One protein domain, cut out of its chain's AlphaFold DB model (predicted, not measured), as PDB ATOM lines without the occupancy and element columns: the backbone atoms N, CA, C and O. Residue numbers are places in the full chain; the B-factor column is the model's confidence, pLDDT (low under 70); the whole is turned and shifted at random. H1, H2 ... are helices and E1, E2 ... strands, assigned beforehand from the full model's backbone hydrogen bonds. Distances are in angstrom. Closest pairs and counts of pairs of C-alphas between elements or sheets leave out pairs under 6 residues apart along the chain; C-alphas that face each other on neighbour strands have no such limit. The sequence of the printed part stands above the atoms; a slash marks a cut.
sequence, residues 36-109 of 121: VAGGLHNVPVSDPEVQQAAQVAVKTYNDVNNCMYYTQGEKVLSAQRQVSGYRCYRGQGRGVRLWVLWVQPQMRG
ATOM      1  N   VAL A  36     110.920 166.384 157.621       50.81
ATOM      2  CA  VAL A  36     112.348 166.648 157.540       50.81
ATOM      3  C   VAL A  36     112.972 165.271 157.388       50.81
ATOM      4  O   VAL A  36     113.156 164.535 158.357       50.81
ATOM      5  N   ALA A  37     113.185 164.859 156.139       56.47
ATOM      6  CA  ALA A  37     114.140 163.827 155.846       56.47
ATOM      7  C   ALA A  37     115.414 164.365 156.485       56.47
ATOM      8  O   ALA A  37     115.851 165.463 156.134       56.47
ATOM      9  N   GLY A  38     115.921 163.674 157.507       60.16
ATOM     10  CA  GLY A  38     117.187 164.042 158.118       60.16
ATOM     11  C   GLY A  38     118.194 164.270 157.001       60.16
ATOM     12  O   GLY A  38     118.132 163.594 155.967       60.16
ATOM     13  N   GLY A  39     119.039 165.286 157.165       69.31
ATOM     14  CA  GLY A  39     120.009 165.660 156.141       69.31
ATOM     15  C   GLY A  39     120.829 164.448 155.695       69.31
ATOM     16  O   GLY A  39     120.977 163.473 156.435       69.31
ATOM     17  N   LEU A  40     121.351 164.481 154.468       71.69
ATOM     18  CA  LEU A  40     122.374 163.508 154.109       71.69
ATOM     19  C   LEU A  40     123.603 163.788 154.973       71.69
ATOM     20  O   LEU A  40     124.184 164.869 154.921       71.69
ATOM     21  N   HIS A  41     123.973 162.801 155.776       77.12
ATOM     22  CA  HIS A  41     125.169 162.842 156.594       77.12
ATOM     23  C   HIS A  41     126.243 161.997 155.920       77.12
ATOM     24  O   HIS A  41     126.007 160.833 155.592       77.12
ATOM     25  N   ASN A  42     127.426 162.577 155.719       79.62
ATOM     26  CA  ASN A  42     128.595 161.799 155.325       79.62
ATOM     27  C   ASN A  42     128.941 160.825 156.453       79.62
ATOM     28  O   ASN A  42     129.038 161.222 157.614       79.62
ATOM     29  N   VAL A  43     129.117 159.556 156.099       82.81
ATOM     30  CA  VAL A  43     129.489 158.485 157.026       82.81
ATOM     31  C   VAL A  43     130.885 157.994 156.656       82.81
ATOM     32  O   VAL A  43     131.187 157.865 155.463       82.81
ATOM     33  N   PRO A  44     131.761 157.740 157.644       82.50
ATOM     34  CA  PRO A  44     133.075 157.186 157.369       82.50
ATOM     35  C   PRO A  44     132.953 155.837 156.660       82.50
ATOM     36  O   PRO A  44     132.155 154.981 157.023       82.50
ATOM     37  N   VAL A  45     133.805 155.618 155.664       81.75
ATOM     38  CA  VAL A  45     133.870 154.352 154.914       81.75
ATOM     39  C   VAL A  45     134.382 153.169 155.738       81.75
ATOM     40  O   VAL A  45     134.208 152.019 155.341       81.75
ATOM     41  N   SER A  46     134.988 153.443 156.893       83.06
ATOM     42  CA  SER A  46     135.363 152.436 157.892       83.06
ATOM     43  C   SER A  46     134.175 151.929 158.715       83.06
ATOM     44  O   SER A  46     134.353 151.002 159.498       83.06
ATOM     45  N   ASP A  47     132.993 152.535 158.577       81.88
ATOM     46  CA  ASP A  47     131.800 152.090 159.286       81.88
ATOM     47  C   ASP A  47     131.389 150.679 158.811       81.88
ATOM     48  O   ASP A  47     131.289 150.439 157.599       81.88
ATOM     49  N   PRO A  48     131.157 149.727 159.732       82.94
ATOM     50  CA  PRO A  48     130.822 148.354 159.370       82.94
ATOM     51  C   PRO A  48     129.515 148.254 158.571       82.94
ATOM     52  O   PRO A  48     129.413 147.411 157.680       82.94
ATOM     53  N   GLU A  49     128.534 149.129 158.816       81.31
ATOM     54  CA  GLU A  49     127.284 149.137 158.051       81.31
ATOM     55  C   GLU A  49     127.517 149.591 156.604       81.31
ATOM     56  O   GLU A  49     126.898 149.069 155.674       81.31
ATOM     57  N   VAL A  50     128.444 150.531 156.392       81.44
ATOM     58  CA  VAL A  50     128.845 150.987 155.054       81.44
ATOM     59  C   VAL A  50     129.534 149.866 154.287       81.44
ATOM     60  O   VAL A  50     129.210 149.638 153.121       81.44
ATOM     61  N   GLN A  51     130.442 149.136 154.933       82.44
ATOM     62  CA  GLN A  51     131.120 147.998 154.310       82.44
ATOM     63  C   GLN A  51     130.142 146.871 153.969       82.44
ATOM     64  O   GLN A  51     130.214 146.301 152.880       82.44
ATOM     65  N   GLN A  52     129.190 146.586 154.857       83.44
ATOM     66  CA  GLN A  52     128.153 145.593 154.601       83.44
ATOM     67  C   GLN A  52     127.253 146.008 153.429       83.44
ATOM     68  O   GLN A  52     127.013 145.210 152.523       83.44
ATOM     69  N   ALA A  53     126.794 147.261 153.396       80.19
ATOM     70  CA  ALA A  53     125.983 147.766 152.291       80.19
ATOM     71  C   ALA A  53     126.746 147.759 150.961       80.19
ATOM     72  O   ALA A  53     126.175 147.430 149.921       80.19
ATOM     73  N   ALA A  54     128.046 148.051 150.996       79.12
ATOM     74  CA  ALA A  54     128.916 147.954 149.835       79.12
ATOM     75  C   ALA A  54     129.004 146.506 149.310       79.12
ATOM     76  O   ALA A  54     128.854 146.272 148.111       79.12
ATOM     77  N   GLN A  55     129.166 145.516 150.193       81.12
ATOM     78  CA  GLN A  55     129.175 144.099 149.809       81.12
ATOM     79  C   GLN A  55     127.842 143.648 149.204       81.12
ATOM     80  O   GLN A  55     127.832 142.957 148.184       81.12
ATOM     81  N   VAL A  56     126.717 144.058 149.800       82.62
ATOM     82  CA  VAL A  56     125.379 143.746 149.273       82.62
ATOM     83  C   VAL A  56     125.203 144.351 147.884       82.62
ATOM     84  O   VAL A  56     124.787 143.643 146.974       82.62
ATOM     85  N   ALA A  57     125.591 145.612 147.683       80.56
ATOM     86  CA  ALA A  57     125.506 146.267 146.380       80.56
ATOM     87  C   ALA A  57     126.350 145.557 145.306       80.56
ATOM     88  O   ALA A  57     125.859 145.340 144.199       80.56
ATOM     89  N   VAL A  58     127.580 145.134 145.629       78.88
ATOM     90  CA  VAL A  58     128.440 144.365 144.705       78.88
ATOM     91  C   VAL A  58     127.821 143.015 144.365       78.88
ATOM     92  O   VAL A  58     127.817 142.610 143.203       78.88
ATOM     93  N   LYS A  59     127.271 142.319 145.363       81.94
ATOM     94  CA  LYS A  59     126.587 141.044 145.145       81.94
ATOM     95  C   LYS A  59     125.381 141.226 144.223       81.94
ATOM     96  O   LYS A  59     125.288 140.537 143.216       81.94
ATOM     97  N   THR A  60     124.514 142.195 144.515       83.44
ATOM     98  CA  THR A  60     123.346 142.498 143.680       83.44
ATOM     99  C   THR A  60     123.754 142.890 142.262       83.44
ATOM    100  O   THR A  60     123.128 142.435 141.311       83.44
ATOM    101  N   TYR A  61     124.822 143.675 142.100       78.75
ATOM    102  CA  TYR A  61     125.351 144.010 140.781       78.75
ATOM    103  C   TYR A  61     125.766 142.754 140.009       78.75
ATOM    104  O   TYR A  61     125.330 142.580 138.881       78.75
ATOM    105  N   ASN A  62     126.539 141.854 140.619       79.94
ATOM    106  CA  ASN A  62     126.974 140.613 139.971       79.94
ATOM    107  C   ASN A  62     125.832 139.617 139.711       79.94
ATOM    108  O   ASN A  62     125.899 138.863 138.749       79.94
ATOM    109  N   ASP A  63     124.793 139.604 140.547       81.69
ATOM    110  CA  ASP A  63     123.634 138.720 140.369       81.69
ATOM    111  C   ASP A  63     122.731 139.186 139.210       81.69
ATOM    112  O   ASP A  63     122.146 138.366 138.495       81.69
ATOM    113  N   VAL A  64     122.604 140.507 139.025       83.19
ATOM    114  CA  VAL A  64     121.790 141.122 137.963       83.19
ATOM    115  C   VAL A  64     122.570 141.240 136.652       83.19
ATOM    116  O   VAL A  64     121.994 141.115 135.570       83.19
ATOM    117  N   ASN A  65     123.876 141.485 136.730       74.88
ATOM    118  CA  ASN A  65     124.725 141.670 135.568       74.88
ATOM    119  C   ASN A  65     125.158 140.316 134.993       74.88
ATOM    120  O   ASN A  65     125.861 139.549 135.640       74.88
ATOM    121  N   ASN A  66     124.809 140.039 133.737       77.81
ATOM    122  CA  ASN A  66     125.173 138.790 133.051       77.81
ATOM    123  C   ASN A  66     126.629 138.773 132.544       77.81
ATOM    124  O   ASN A  66     126.951 138.072 131.582       77.81
ATOM    125  N   CYS A  67     127.521 139.563 133.142       71.25
ATOM    126  CA  CYS A  67     128.928 139.526 132.776       71.25
ATOM    127  C   CYS A  67     129.532 138.175 133.158       71.25
ATOM    128  O   CYS A  67     129.328 137.662 134.254       71.25
ATOM    129  N   MET A  68     130.360 137.632 132.267       74.75
ATOM    130  CA  MET A  68     131.114 136.402 132.525       74.75
ATOM    131  C   MET A  68     132.173 136.562 133.623       74.75
ATOM    132  O   MET A  68     132.842 135.590 133.936       74.75
ATOM    133  N   TYR A  69     132.357 137.757 134.187       71.88
ATOM    134  CA  TYR A  69     133.374 138.061 135.186       71.88
ATOM    135  C   TYR A  69     132.724 138.604 136.450       71.88
ATOM    136  O   TYR A  69     131.822 139.442 136.369       71.88
ATOM    137  N   TYR A  70     133.225 138.181 137.611       65.50
ATOM    138  CA  TYR A  70     132.821 138.798 138.866       65.50
ATOM    139  C   TYR A  70     133.459 140.177 138.998       65.50
ATOM    140  O   TYR A  70     134.668 140.352 138.834       65.50
ATOM    141  N   THR A  71     132.635 141.160 139.344       69.69
ATOM    142  CA  THR A  71     133.103 142.484 139.741       69.69
ATOM    143  C   THR A  71     133.413 142.474 141.229       69.69
ATOM    144  O   THR A  71     132.535 142.178 142.043       69.69
ATOM    145  N   GLN A  72     134.649 142.803 141.600       70.06
ATOM    146  CA  GLN A  72     135.009 143.066 142.988       70.06
ATOM    147  C   GLN A  72     134.995 144.577 143.235       70.06
ATOM    148  O   GLN A  72     135.587 145.351 142.483       70.06
ATOM    149  N   GLY A  73     134.321 144.994 144.307       67.50
ATOM    150  CA  GLY A  73     134.412 146.364 144.799       67.50
ATOM    151  C   GLY A  73     135.800 146.617 145.387       67.50
ATOM    152  O   GLY A  73     136.132 146.028 146.413       67.50
ATOM    153  N   GLU A  74     136.610 147.451 144.733       67.38
ATOM    154  CA  GLU A  74     137.997 147.714 145.139       67.38
ATOM    155  C   GLU A  74     138.069 148.660 146.341       67.38
ATOM    156  O   GLU A  74     138.739 148.377 147.335       67.38
ATOM    157  N   LYS A  75     137.335 149.776 146.283       71.56
ATOM    158  CA  LYS A  75     137.301 150.757 147.365       71.56
ATOM    159  C   LYS A  75     135.993 151.538 147.368       71.56
ATOM    160  O   LYS A  75     135.535 152.023 146.335       71.56
ATOM    161  N   VAL A  76     135.423 151.718 148.557       76.25
ATOM    162  CA  VAL A  76     134.347 152.691 148.761       76.25
ATOM    163  C   VAL A  76     134.974 154.075 148.894       76.25
ATOM    164  O   VAL A  76     135.853 154.268 149.734       76.25
ATOM    165  N   LEU A  77     134.541 155.035 148.074       77.62
ATOM    166  CA  LEU A  77     135.080 156.396 148.129       77.62
ATOM    167  C   LEU A  77     134.364 157.276 149.139       77.62
ATOM    168  O   LEU A  77     134.995 158.038 149.866       77.62
ATOM    169  N   SER A  78     133.042 157.178 149.173       75.94
ATOM    170  CA  SER A  78     132.228 157.944 150.102       75.94
ATOM    171  C   SER A  78     130.930 157.215 150.375       75.94
ATOM    172  O   SER A  78     130.363 156.591 149.477       75.94
ATOM    173  N   ALA A  79     130.436 157.354 151.598       80.12
ATOM    174  CA  ALA A  79     129.125 156.873 151.971       80.12
ATOM    175  C   ALA A  79     128.301 157.998 152.580       80.12
ATOM    176  O   ALA A  79     128.815 158.847 153.310       80.12
ATOM    177  N   GLN A  80     127.012 158.002 152.265       80.62
ATOM    178  CA  GLN A  80     126.070 158.980 152.782       80.62
ATOM    179  C   GLN A  80     124.875 158.265 153.379       80.62
ATOM    180  O   GLN A  80     124.265 157.408 152.744       80.62
ATOM    181  N   ARG A  81     124.517 158.638 154.602       78.56
ATOM    182  CA  ARG A  81     123.373 158.092 155.318       78.56
ATOM    183  C   ARG A  81     122.312 159.158 155.455       78.56
ATOM    184  O   ARG A  81     122.591 160.280 155.867       78.56
ATOM    185  N   GLN A  82     121.085 158.780 155.143       78.56
ATOM    186  CA  GLN A  82     119.919 159.620 155.319       78.56
ATOM    187  C   GLN A  82     118.954 158.943 156.283       78.56
ATOM    188  O   GLN A  82     118.488 157.829 156.034       78.56
ATOM    189  N   VAL A  83     118.636 159.622 157.382       73.62
ATOM    190  CA  VAL A  83     117.619 159.165 158.332       73.62
ATOM    191  C   VAL A  83     116.321 159.887 158.008       73.62
ATOM    192  O   VAL A  83     116.103 161.024 158.410       73.62
ATOM    193  N   SER A  84     115.447 159.236 157.249       68.31
ATOM    194  CA  SER A  84     114.131 159.774 156.916       68.31
ATOM    195  C   SER A  84     113.090 159.301 157.930       68.31
ATOM    196  O   SER A  84     112.821 158.107 158.055       68.31
ATOM    197  N   GLY A  85     112.491 160.231 158.673       63.69
ATOM    198  CA  GLY A  85     111.260 159.949 159.405       63.69
ATOM    199  C   GLY A  85     110.090 160.023 158.436       63.69
ATOM    200  O   GLY A  85     109.925 161.043 157.776       63.69
ATOM    201  N   TYR A  86     109.274 158.978 158.340       62.72
ATOM    202  CA  TYR A  86     108.060 159.007 157.530       62.72
ATOM    203  C   TYR A  86     106.843 158.787 158.426       62.72
ATOM    204  O   TYR A  86     106.864 158.002 159.374       62.72
ATOM    205  N   ARG A  87     105.769 159.526 158.154       50.34
ATOM    206  CA  ARG A  87     104.498 159.353 158.853       50.34
ATOM    207  C   ARG A  87     103.540 158.664 157.893       50.34
ATOM    208  O   ARG A  87     103.112 159.266 156.916       50.34
ATOM    209  N   CYS A  88     103.240 157.399 158.156       54.56
ATOM    210  CA  CYS A  88     102.152 156.707 157.479       54.56
ATOM    211  C   CYS A  88     100.864 156.933 158.276       54.56
ATOM    212  O   CYS A  88     100.899 157.149 159.486       54.56
ATOM    213  N   TYR A  89      99.709 156.836 157.620       55.59
ATOM    214  CA  TYR A  89      98.392 156.963 158.263       55.59
ATOM    215  C   TYR A  89      98.198 156.003 159.455       55.59
ATOM    216  O   TYR A  89      97.403 156.274 160.347       55.59
ATOM    217  N   ARG A  90      98.951 154.895 159.489       68.19
ATOM    218  CA  ARG A  90      98.909 153.858 160.529       68.19
ATOM    219  C   ARG A  90      99.921 154.058 161.670       68.19
ATOM    220  O   ARG A  90      99.922 153.273 162.611       68.19
ATOM    221  N   GLY A  91     100.802 155.056 161.586       59.97
ATOM    222  CA  GLY A  91     101.852 155.291 162.579       59.97
ATOM    223  C   GLY A  91     103.111 155.949 162.009       59.97
ATOM    224  O   GLY A  91     103.288 156.084 160.797       59.97
ATOM    225  N   GLN A  92     104.002 156.374 162.902       66.56
ATOM    226  CA  GLN A  92     105.280 156.984 162.536       66.56
ATOM    227  C   GLN A  92     106.378 155.916 162.439       66.56
ATOM    228  O   GLN A  92     106.575 155.145 163.375       66.56
ATOM    229  N   GLY A  93     107.095 155.879 161.313       62.53
ATOM    230  CA  GLY A  93     108.230 154.990 161.064       62.53
ATOM    231  C   GLY A  93     109.524 155.771 160.833       62.53
ATOM    232  O   GLY A  93     109.509 156.948 160.461       62.53
ATOM    233  N   ARG A  94     110.670 155.124 161.061       64.00
ATOM    234  CA  ARG A  94     111.988 155.650 160.681       64.00
ATOM    235  C   ARG A  94     112.577 154.743 159.608       64.00
ATOM    236  O   ARG A  94     112.658 153.537 159.807       64.00
ATOM    237  N   GLY A  95     112.976 155.328 158.485       59.03
ATOM    238  CA  GLY A  95     113.680 154.654 157.399       59.03
ATOM    239  C   GLY A  95     115.091 155.209 157.265       59.03
ATOM    240  O   GLY A  95     115.270 156.423 157.145       59.03
ATOM    241  N   VAL A  96     116.086 154.329 157.274       62.31
ATOM    242  CA  VAL A  96     117.486 154.678 157.019       62.31
ATOM    243  C   VAL A  96     117.815 154.285 155.584       62.31
ATOM    244  O   VAL A  96     117.638 153.129 155.209       62.31
ATOM    245  N   ARG A  97     118.289 155.236 154.775       68.44
ATOM    246  CA  ARG A  97     118.881 154.955 153.458       68.44
ATOM    247  C   ARG A  97     120.379 155.178 153.524       68.44
ATOM    248  O   ARG A  97     120.825 156.167 154.105       68.44
ATOM    249  N   LEU A  98     121.134 154.275 152.911       66.75
ATOM    250  CA  LEU A  98     122.584 154.348 152.827       66.75
ATOM    251  C   LEU A  98     122.997 154.318 151.356       66.75
ATOM    252  O   LEU A  98     122.647 153.394 150.625       66.75
ATOM    253  N   TRP A  99     123.714 155.351 150.934       69.50
ATOM    254  CA  TRP A  99     124.267 155.502 149.596       69.50
ATOM    255  C   TRP A  99     125.765 155.242 149.659       69.50
ATOM    256  O   TRP A  99     126.453 155.799 150.513       69.50
ATOM    257  N   VAL A 100     126.267 154.415 148.748       69.44
ATOM    258  CA  VAL A 100     127.684 154.058 148.640       69.44
ATOM    259  C   VAL A 100     128.149 154.489 147.251       69.44
ATOM    260  O   VAL A 100     127.662 153.965 146.251       69.44
ATOM    261  N   LEU A 101     129.044 155.477 147.181       65.81
ATOM    262  CA  LEU A 101     129.621 155.960 145.925       65.81
ATOM    263  C   LEU A 101     130.915 155.192 145.625       65.81
ATOM    264  O   LEU A 101     131.821 155.118 146.464       65.81
ATOM    265  N   TRP A 102     130.989 154.634 144.419       62.09
ATOM    266  CA  TRP A 102     132.056 153.739 143.973       62.09
ATOM    267  C   TRP A 102     133.030 154.432 143.019       62.09
ATOM    268  O   TRP A 102     132.602 155.222 142.177       62.09
ATOM    269  N   VAL A 103     134.312 154.055 143.083       51.50
ATOM    270  CA  VAL A 103     135.256 154.215 141.966       51.50
ATOM    271  C   VAL A 103     135.903 152.879 141.628       51.50
ATOM    272  O   VAL A 103     136.370 152.165 142.506       51.50
ATOM    273  N   GLN A 104     135.859 152.622 140.321       43.16
ATOM    274  CA  GLN A 104     136.464 151.591 139.481       43.16
ATOM    275  C   GLN A 104     136.324 150.111 139.915       43.16
ATOM    276  O   GLN A 104     136.834 149.701 140.953       43.16
ATOM    277  N   PRO A 105     135.637 149.279 139.108       54.28
ATOM    278  CA  PRO A 105     135.566 147.840 139.334       54.28
ATOM    279  C   PRO A 105     136.873 147.138 138.942       54.28
ATOM    280  O   PRO A 105     137.388 147.334 137.840       54.28
ATOM    281  N   GLN A 106     137.354 146.251 139.813       58.59
ATOM    282  CA  GLN A 106     138.409 145.283 139.505       58.59
ATOM    283  C   GLN A 106     137.743 143.983 139.027       58.59
ATOM    284  O   GLN A 106     136.938 143.378 139.743       58.59
ATOM    285  N   MET A 107     138.037 143.574 137.791       55.59
ATOM    286  CA  MET A 107     137.468 142.371 137.176       55.59
ATOM    287  C   MET A 107     138.208 141.131 137.684       55.59
ATOM    288  O   MET A 107     139.427 141.039 137.548       55.59
ATOM    289  N   ARG A 108     137.482 140.151 138.233       55.09
ATOM    290  CA  ARG A 108     138.066 138.912 138.762       55.09
ATOM    291  C   ARG A 108     137.440 137.683 138.113       55.09
ATOM    292  O   ARG A 108     136.317 137.333 138.447       55.09
ATOM    293  N   GLY A 109     138.228 137.023 137.255       55.47
ATOM    294  CA  GLY A 109     138.072 135.637 136.782       55.47
ATOM    295  C   GLY A 109     136.769 135.282 136.036       55.47
ATOM    296  O   GLY A 109     135.732 135.895 136.267       55.47
TER     297      GLY A 109
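What this domain is: This is residues 36 to 109 of the 121 residues of the protein "Cystatin domain-containing protein" of Gopherus agassizii (Agassiz's desert tortoise) (UniProt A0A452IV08). A long, twisted hairpin of strands E2 and E3 arches along the domain, with E1 beside part of E2 and helix H1 packed on the hairpin; the tip, residues 87 to 92, sticks out. The 74 printed residues hold E1, H1, E2, E3 in chain order; the antiparallel sheet runs E1, E2, E3, and the class is mixed. The whole is loose, radius of gyration of the C-alphas 15.4 A, and elongated, spanning 49 by 26 by 16 A.

Where its parts are: E2, residues 69 to 88, is 42.7 A long and bends by 87 degrees at residue 75. E3, residues 91 to 109, is 48.6 A long, bends by 76 degrees at residue 106 and ends at C-alpha 109 (138.072, 135.637, 136.782). E1, residues 37 to 43, spans 16.3 A from C-alpha 37 (114.140, 163.827, 155.846). H1, residues 48 to 64, spans 24.3 A.

How they stand to each other: In the E2 and E3 hairpin, N 82 and O 97 are 2.8 A apart. Between E1 and E2, N 38 and O 83 are 2.8 A apart. H1 is on the sheet; its closest C-alphas to E2 are Asn 62 and Tyr 70, 6.2 A, and to E3 Ala 54 and Val 100, 6.3 A. In H1 every O i to N i+4 pair is within hydrogen-bond range.

The domain as a whole: The C-alphas of Tyr 89 and Gly 109 are the farthest apart, 49.9 A. The printed part has no cut, and its three links are tight. Mean pLDDT of the printed part is 70.8, with residues 84 to 109 among those under 70.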